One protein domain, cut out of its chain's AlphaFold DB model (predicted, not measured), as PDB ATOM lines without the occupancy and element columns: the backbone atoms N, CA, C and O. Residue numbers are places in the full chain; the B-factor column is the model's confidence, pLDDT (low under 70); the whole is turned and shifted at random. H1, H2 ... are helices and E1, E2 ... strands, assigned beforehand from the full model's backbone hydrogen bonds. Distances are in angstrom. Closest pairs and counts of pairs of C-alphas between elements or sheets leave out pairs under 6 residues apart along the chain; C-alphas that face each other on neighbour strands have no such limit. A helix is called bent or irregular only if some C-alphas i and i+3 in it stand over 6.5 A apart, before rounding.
ATOM      1  N   ILE A   7     129.282 152.967 220.763       87.62
ATOM      2  CA  ILE A   7     129.492 153.240 222.179       87.62
ATOM      3  C   ILE A   7     128.594 154.415 222.545       87.62
ATOM      4  O   ILE A   7     128.766 155.522 222.033       87.62
ATOM      5  N   TYR A   8     127.646 154.174 223.445       87.44
ATOM      6  CA  TYR A   8     126.751 155.205 223.955       87.44
ATOM      7  C   TYR A   8     127.236 155.718 225.307       87.44
ATOM      8  O   TYR A   8     127.658 154.948 226.171       87.44
ATOM      9  N   ARG A   9     127.111 157.026 225.523       87.88
ATOM     10  CA  ARG A   9     127.295 157.656 226.832       87.88
ATOM     11  C   ARG A   9     126.059 158.451 227.206       87.88
ATOM     12  O   ARG A   9     125.608 159.311 226.451       87.88
ATOM     13  N   HIS A  10     125.522 158.180 228.391       89.88
ATOM     14  CA  HIS A  10     124.402 158.941 228.928       89.88
ATOM     15  C   HIS A  10     124.853 160.341 229.336       89.88
ATOM     16  O   HIS A  10     125.882 160.505 229.995       89.88
ATOM     17  N   ARG A  11     124.072 161.348 228.944       90.62
ATOM     18  CA  ARG A  11     124.292 162.762 229.263       90.62
ATOM     19  C   ARG A  11     123.005 163.392 229.739       90.62
ATOM     20  O   ARG A  11     121.936 163.030 229.254       90.62
ATOM     21  N   ARG A  12     123.126 164.391 230.612       92.31
ATOM     22  CA  ARG A  12     122.041 165.352 230.802       92.31
ATOM     23  C   ARG A  12     121.947 166.215 229.553       92.31
ATOM     24  O   ARG A  12     122.962 166.745 229.095       92.31
ATOM     25  N   VAL A  13     120.747 166.327 229.011       93.94
ATOM     26  CA  VAL A  13     120.459 167.062 227.788       93.94
ATOM     27  C   VAL A  13     119.256 167.968 227.977       93.94
ATOM     28  O   VAL A  13     118.335 167.668 228.737       93.94
ATOM     29  N   PHE A  14     119.246 169.066 227.237       94.50
ATOM     30  CA  PHE A  14     118.069 169.901 227.059       94.50
ATOM     31  C   PHE A  14     118.006 170.410 225.621       94.50
ATOM     32  O   PHE A  14     119.001 170.397 224.896       94.50
ATOM     33  N   VAL A  15     116.821 170.845 225.203       96.00
ATOM     34  CA  VAL A  15     116.619 171.494 223.906       96.00
ATOM     35  C   VAL A  15     116.567 172.997 224.133       96.00
ATOM     36  O   VAL A  15     115.791 173.471 224.962       96.00
ATOM     37  N   GLU A  16     117.379 173.748 223.396       97.38
ATOM     38  CA  GLU A  16     117.311 175.208 223.410       97.38
ATOM     39  C   GLU A  16     116.023 175.668 222.715       97.38
ATOM     40  O   GLU A  16     115.800 175.405 221.531       97.38
ATOM     41  N   THR A  17     115.157 176.355 223.453       97.38
ATOM     42  CA  THR A  17     113.838 176.796 222.967       97.38
ATOM     43  C   THR A  17     113.720 178.313 222.848       97.38
ATOM     44  O   THR A  17     112.791 178.799 222.196       97.38
ATOM     45  N   GLY A  18     114.665 179.056 223.425       97.06
ATOM     46  CA  GLY A  18     114.748 180.502 223.365       97.06
ATOM     47  C   GLY A  18     115.026 181.034 221.956       97.06
ATOM     48  O   GLY A  18     115.406 180.294 221.044       97.06
ATOM     49  N   PRO A  19     114.805 182.339 221.733       96.62
ATOM     50  CA  PRO A  19     115.114 182.975 220.462       96.62
ATOM     51  C   PRO A  19     116.631 183.037 220.245       96.62
ATOM     52  O   PRO A  19     117.386 183.363 221.156       96.62
ATOM     53  N   GLY A  20     117.086 182.773 219.020       96.44
ATOM     54  CA  GLY A  20     118.501 182.884 218.666       96.44
ATOM     55  C   GLY A  20     118.959 181.837 217.661       96.44
ATOM     56  O   GLY A  20     118.172 181.044 217.148       96.44
ATOM     57  N   ARG A  21     120.266 181.841 217.380       97.31
ATOM     58  CA  ARG A  21     120.897 180.957 216.381       97.31
ATOM     59  C   ARG A  21     120.967 179.490 216.804       97.31
ATOM     60  O   ARG A  21     121.157 178.634 215.953       97.31
ATOM     61  N   THR A  22     120.855 179.219 218.098       96.69
ATOM     62  CA  THR A  22     120.947 177.877 218.689       96.69
ATOM     63  C   THR A  22     119.577 177.276 218.986       96.69
ATOM     64  O   THR A  22     119.505 176.185 219.541       96.69
ATOM     65  N   ARG A  23     118.483 177.965 218.635       97.50
ATOM     66  CA  ARG A  23     117.126 177.452 218.831       97.50
ATOM     67  C   ARG A  23     116.956 176.121 218.099       97.50
ATOM     68  O   ARG A  23     117.225 176.030 216.905       97.50
ATOM     69  N   GLY A  24     116.467 175.114 218.815       97.38
ATOM     70  CA  GLY A  24     116.295 173.751 218.317       97.38
ATOM     71  C   GLY A  24     117.529 172.862 218.483       97.38
ATOM     72  O   GLY A  24     117.432 171.662 218.239       97.38
ATOM     73  N   SER A  25     118.664 173.405 218.930       97.38
ATOM     74  CA  SER A  25     119.837 172.593 219.244       97.38
ATOM     75  C   SER A  25     119.594 171.730 220.478       97.38
ATOM     76  O   SER A  25     119.037 172.186 221.481       97.38
ATOM     77  N   VAL A  26     120.089 170.494 220.424       95.06
ATOM     78  CA  VAL A  26     120.262 169.648 221.605       95.06
ATOM     79  C   VAL A  26     121.563 170.055 222.281       95.06
ATOM     80  O   VAL A  26     122.630 170.005 221.669       95.06
ATOM     81  N   ILE A  27     121.479 170.460 223.542       93.75
ATOM     82  CA  ILE A  27     122.628 170.836 224.359       93.75
ATOM     83  C   ILE A  27     122.893 169.708 225.347       93.75
ATOM     84  O   ILE A  27     121.992 169.299 226.079       93.75
ATOM     85  N   ALA A  28     124.125 169.204 225.365       92.44
ATOM     86  CA  ALA A  28     124.560 168.144 226.265       92.44
ATOM     87  C   ALA A  28     125.564 168.676 227.289       92.44
ATOM     88  O   ALA A  28     126.531 169.352 226.933       92.44
ATOM     89  N   ASP A  29     125.368 168.323 228.557       90.12
ATOM     90  CA  ASP A  29     126.344 168.586 229.613       90.12
ATOM     91  C   ASP A  29     127.506 167.581 229.531       90.12
ATOM     92  O   ASP A  29     127.405 166.427 229.965       90.12
ATOM     93  N   LEU A  30     128.633 168.040 228.982       86.19
ATOM     94  CA  LEU A  30     129.859 167.251 228.855       86.19
ATOM     95  C   LEU A  30     130.723 167.255 230.125       86.19
ATOM     96  O   LEU A  30     131.631 166.426 230.223       86.19
ATOM     97  N   ALA A  31     130.446 168.128 231.102       80.69
ATOM     98  CA  ALA A  31     131.181 168.169 232.368       80.69
ATOM     99  C   ALA A  31     130.914 166.910 233.212       80.69
ATOM    100  O   ALA A  31     131.777 166.456 233.965       80.69
ATOM    101  N   SER A  32     129.754 166.277 232.999       64.81
ATOM    102  CA  SER A  32     129.377 164.978 233.572       64.81
ATOM    103  C   SER A  32     130.389 163.849 233.324       64.81
ATOM    104  O   SER A  32     130.396 162.878 234.073       64.81
ATOM    105  N   ASN A  33     131.287 163.978 232.339       63.34
ATOM    106  CA  ASN A  33     132.386 163.033 232.103       63.34
ATOM    107  C   ASN A  33     133.339 162.852 233.287       63.34
ATOM    108  O   ASN A  33     133.954 161.797 233.407       63.34
ATOM    109  N   ALA A  34     133.482 163.876 234.128       61.78
ATOM    110  CA  ALA A  34     134.348 163.836 235.301       61.78
ATOM    111  C   ALA A  34     133.602 163.416 236.582       61.78
ATOM    112  O   ALA A  34     134.224 163.267 237.633       61.78
ATOM    113  N   SER A  35     132.275 163.244 236.521       63.66
ATOM    114  CA  SER A  35     131.466 162.864 237.680       63.66
ATOM    115  C   SER A  35     131.578 161.357 237.935       63.66
ATOM    116  O   SER A  35     131.254 160.573 237.043       63.66
ATOM    117  N   PRO A  36     131.954 160.918 239.150       58.50
ATOM    118  CA  PRO A  36     132.027 159.498 239.490       58.50
ATOM    119  C   PRO A  36     130.644 158.853 239.672       58.50
ATOM    120  O   PRO A  36     130.553 157.634 239.784       58.50
ATOM    121  N   VAL A  37     129.567 159.648 239.723       72.56
ATOM    122  CA  VAL A  37     128.194 159.149 239.868       72.56
ATOM    123  C   VAL A  37     127.605 158.855 238.484       72.56
ATOM    124  O   VAL A  37     127.454 159.797 237.696       72.56
ATOM    125  N   PRO A  38     127.241 157.593 238.181       77.44
ATOM    126  CA  PRO A  38     126.550 157.246 236.945       77.44
ATOM    127  C   PRO A  38     125.205 157.971 236.834       77.44
ATOM    128  O   PRO A  38     124.487 158.127 237.821       77.44
ATOM    129  N   LEU A  39     124.847 158.401 235.624       86.69
ATOM    130  CA  LEU A  39     123.518 158.946 235.353       86.69
ATOM    131  C   LEU A  39     122.502 157.808 235.219       86.69
ATOM    132  O   LEU A  39     122.778 156.821 234.539       86.69
ATOM    133  N   ASP A  40     121.329 157.982 235.827       88.81
ATOM    134  CA  ASP A  40     120.180 157.099 235.622       88.81
ATOM    135  C   ASP A  40     119.606 157.309 234.206       88.81
ATOM    136  O   ASP A  40     119.127 158.408 233.911       88.81
ATOM    137  N   PRO A  41     119.635 156.296 233.319       87.81
ATOM    138  CA  PRO A  41     119.096 156.407 231.963       87.81
ATOM    139  C   PRO A  41     117.577 156.618 231.914       87.81
ATOM    140  O   PRO A  41     117.070 157.085 230.899       87.81
ATOM    141  N   ALA A  42     116.850 156.258 232.977       91.44
ATOM    142  CA  ALA A  42     115.402 156.438 233.063       91.44
ATOM    143  C   ALA A  42     115.003 157.845 233.539       91.44
ATOM    144  O   ALA A  42     113.826 158.211 233.477       91.44
ATOM    145  N   ALA A  43     115.961 158.650 234.010       90.56
ATOM    146  CA  ALA A  43     115.688 160.002 234.468       90.56
ATOM    147  C   ALA A  43     115.343 160.935 233.296       90.56
ATOM    148  O   ALA A  43     115.981 160.934 232.241       90.56
ATOM    149  N   GLY A  44     114.347 161.799 233.508       92.12
ATOM    150  CA  GLY A  44     113.988 162.837 232.545       92.12
ATOM    151  C   GLY A  44     115.180 163.742 232.221       92.12
ATOM    152  O   GLY A  44     115.914 164.168 233.112       92.12
ATOM    153  N   GLY A  45     115.377 164.031 230.933       91.12
ATOM    154  CA  GLY A  45     116.510 164.831 230.470       91.12
ATOM    155  C   GLY A  45     117.840 164.076 230.441       91.12
ATOM    156  O   GLY A  45     118.869 164.715 230.260       91.12
ATOM    157  N   VAL A  46     117.855 162.747 230.597       93.06
ATOM    158  CA  VAL A  46     119.030 161.914 230.312       93.06
ATOM    159  C   VAL A  46     118.850 161.221 228.963       93.06
ATOM    160  O   VAL A  46     117.821 160.610 228.699       93.06
ATOM    161  N   MET A  47     119.850 161.328 228.085       91.56
ATOM    162  CA  MET A  47     119.839 160.706 226.756       91.56
ATOM    163  C   MET A  47     121.173 160.015 226.472       91.56
ATOM    164  O   MET A  47     122.237 160.536 226.813       91.56
ATOM    165  N   GLY A  48     121.116 158.836 225.847       90.25
ATOM    166  CA  GLY A  48     122.292 158.141 225.329       90.25
ATOM    167  C   GLY A  48     122.777 158.807 224.045       90.25
ATOM    168  O   GLY A  48     122.104 158.737 223.022       90.25
ATOM    169  N   MET A  49     123.942 159.444 224.101       89.31
ATOM    170  CA  MET A  49     124.606 160.029 222.938       89.31
ATOM    171  C   MET A  49     125.622 159.036 222.381       89.31
ATOM    172  O   MET A  49     126.363 158.421 223.150       89.31
ATOM    173  N   VAL A  50     125.669 158.888 221.057       90.44
ATOM    174  CA  VAL A  50     126.714 158.103 220.387       90.44
ATOM    175  C   VAL A  50     128.040 158.844 220.537       90.44
ATOM    176  O   VAL A  50     128.172 159.977 220.085       90.44
ATOM    177  N   ASP A  51     129.003 158.205 221.190       87.69
ATOM    178  CA  ASP A  51     130.351 158.736 221.417       87.69
ATOM    179  C   ASP A  51     131.334 158.200 220.366       87.69
ATOM    180  O   ASP A  51     132.206 158.920 219.888       87.69
ATOM    181  N   ALA A  52     131.152 156.939 219.966       89.56
ATOM    182  CA  ALA A  52     131.883 156.306 218.875       89.56
ATOM    183  C   ALA A  52     130.953 155.378 218.091       89.56
ATOM    184  O   ALA A  52     130.055 154.766 218.672       89.56
ATOM    185  N   PHE A  53     131.186 155.268 216.787       92.69
ATOM    186  CA  PHE A  53     130.418 154.431 215.870       92.69
ATOM    187  C   PHE A  53     131.372 153.657 214.960       92.69
ATOM    188  O   PHE A  53     132.254 154.260 214.346       92.69
ATOM    189  N   ASP A  54     131.196 152.342 214.875       93.88
ATOM    190  CA  ASP A  54     131.965 151.475 213.984       93.88
ATOM    191  C   ASP A  54     131.335 151.490 212.585       93.88
ATOM    192  O   ASP A  54     130.414 150.730 212.264       93.88
ATOM    193  N   ILE A  55     131.809 152.429 211.765       93.50
ATOM    194  CA  ILE A  55     131.305 152.634 210.407       93.50
ATOM    195  C   ILE A  55     131.631 151.459 209.481       93.50
ATOM    196  O   ILE A  55     130.821 151.138 208.611       93.50
ATOM    197  N   ASP A  56     132.763 150.789 209.691       93.94
ATOM    198  CA  ASP A  56     133.210 149.688 208.840       93.94
ATOM    199  C   ASP A  56     132.361 148.441 209.099       93.94
ATOM    200  O   ASP A  56     131.844 147.833 208.158       93.94
ATOM    201  N   ALA A  57     132.122 148.108 210.372       92.56
ATOM    202  CA  ALA A  57     131.217 147.025 210.741       92.56
ATOM    203  C   ALA A  57     129.775 147.308 210.296       92.56
ATOM    204  O   ALA A  57     129.080 146.396 209.843       92.56
ATOM    205  N   PHE A  58     129.319 148.564 210.392       93.31
ATOM    206  CA  PHE A  58     128.011 148.951 209.867       93.31
ATOM    207  C   PHE A  58     127.932 148.731 208.356       93.31
ATOM    208  O   PHE A  58     126.973 148.129 207.874       93.31
ATOM    209  N   HIS A  59     128.938 149.191 207.613       93.81
ATOM    210  CA  HIS A  59     128.959 149.084 206.162       93.81
ATOM    211  C   HIS A  59     129.022 147.626 205.691       93.81
ATOM    212  O   HIS A  59     128.256 147.253 204.807       93.81
ATOM    213  N   ALA A  60     129.844 146.779 206.318       93.19
ATOM    214  CA  ALA A  60     129.898 145.350 206.004       93.19
ATOM    215  C   ALA A  60     128.526 144.674 206.174       93.19
ATOM    216  O   ALA A  60     128.044 144.003 205.265       93.19
ATOM    217  N   ARG A  61     127.842 144.937 207.296       91.12
ATOM    218  CA  ARG A  61     126.493 144.403 207.562       91.12
ATOM    219  C   ARG A  61     125.445 144.954 206.602       91.12
ATOM    220  O   ARG A  61     124.502 144.252 206.249       91.12
ATOM    221  N   LEU A  62     125.589 146.213 206.190       93.44
ATOM    222  CA  LEU A  62     124.718 146.811 205.186       93.44
ATOM    223  C   LEU A  62     124.867 146.094 203.840       93.44
ATOM    224  O   LEU A  62     123.851 145.761 203.240       93.44
ATOM    225  N   LEU A  63     126.103 145.834 203.396       95.31
ATOM    226  CA  LEU A  63     126.389 145.107 202.153       95.31
ATOM    227  C   LEU A  63     125.825 143.680 202.186       95.31
ATOM    228  O   LEU A  63     125.104 143.295 201.266       95.31
ATOM    229  N   GLU A  64     126.038 142.954 203.289       93.19
ATOM    230  CA  GLU A  64     125.442 141.629 203.506       93.19
ATOM    231  C   GLU A  64     123.909 141.668 203.395       93.19
ATOM    232  O   GLU A  64     123.304 140.816 202.743       93.19
ATOM    233  N   ALA A  65     123.265 142.677 203.992       92.56
ATOM    234  CA  ALA A  65     121.809 142.809 203.984       92.56
ATOM    235  C   ALA A  65     121.226 143.147 202.601       92.56
ATOM    236  O   ALA A  65     120.084 142.776 202.322       92.56
ATOM    237  N   VAL A  66     121.978 143.844 201.742       95.00
ATOM    238  CA  VAL A  66     121.548 144.176 200.369       95.00
ATOM    239  C   VAL A  66     121.993 143.146 199.324       95.00
ATOM    240  O   VAL A  66     121.618 143.277 198.159       95.00
ATOM    241  N   GLY A  67     122.733 142.106 199.728       88.31
ATOM    242  CA  GLY A  67     123.170 141.009 198.858       88.31
ATOM    243  C   GLY A  67     124.337 141.359 197.929       88.31
ATOM    244  O   GLY A  67     124.406 140.805 196.830       88.31
TER     245      GLY A  67
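This is residues 7 to 67 of the 68 residues of an uncharacterized protein of Pseudonocardia sp. CNS-004 (UniProt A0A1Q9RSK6). A sharply bent strand, E1, is the middle of a small three-stranded sheet, with E3 beside its first part and E2 beside its last; helix H2 sticks out beyond E3 as a free arm, and the short H1 only grazes the sheet. The 61 printed residues hold, in order, E1, E2, H1, E3 and H2. The sheet runs E2, E1, E3, antiparallel throughout, and the class is mixed, helices and strands. The whole is only just extended, close to loose, with a radius of gyration of the C-alphas of 16.2 A and spans of 46 by 34 by 20 A.

E1, residues 7 to 15, bends by 70 degrees at residue 12. E2, residues 26 to 28, is its antiparallel neighbour at 118 degrees and forms a hairpin with it; C-alphas 28 and 13 face each other at 4.5 A, and N 27 and O 14 are within hydrogen-bond range at 2.8 A. H1, residues 31 to 34, only grazes the sheet with residues 31 to 33; its closest C-alphas to E1 are those of Ser 32 and Arg 11, 7.0 A apart. E3, residues 46 to 53, is antiparallel to E1 at 136 degrees, with C-alphas 10 and 48 facing each other at 4.2 A and N 9 and O 49 within hydrogen-bond range at 2.9 A. E2, H1 and E3 make a split strand-helix-strand unit, two strands running the same way with E1 between them, and its crossover is right-handed. H2, residues 55 to 66, is not on the sheet. In H2 every O i to N i+4 pair is within hydrogen-bond range; H1 is too short for such a pair.

E1 begins at C-alpha 7 (129.492, 153.240, 222.179) and is 22.4 A long. E3 measures 19.9 A and H2 16.4 A, ending at C-alpha 66 (121.548, 144.176, 200.369).

The C-alphas of Pro 19 and Gly 67 are the farthest apart, 47.9 A. The printed part has no cut; the link from H1 to E3, 11 residues, is long. In this model pLDDT is under 70 at residues 32 to 36.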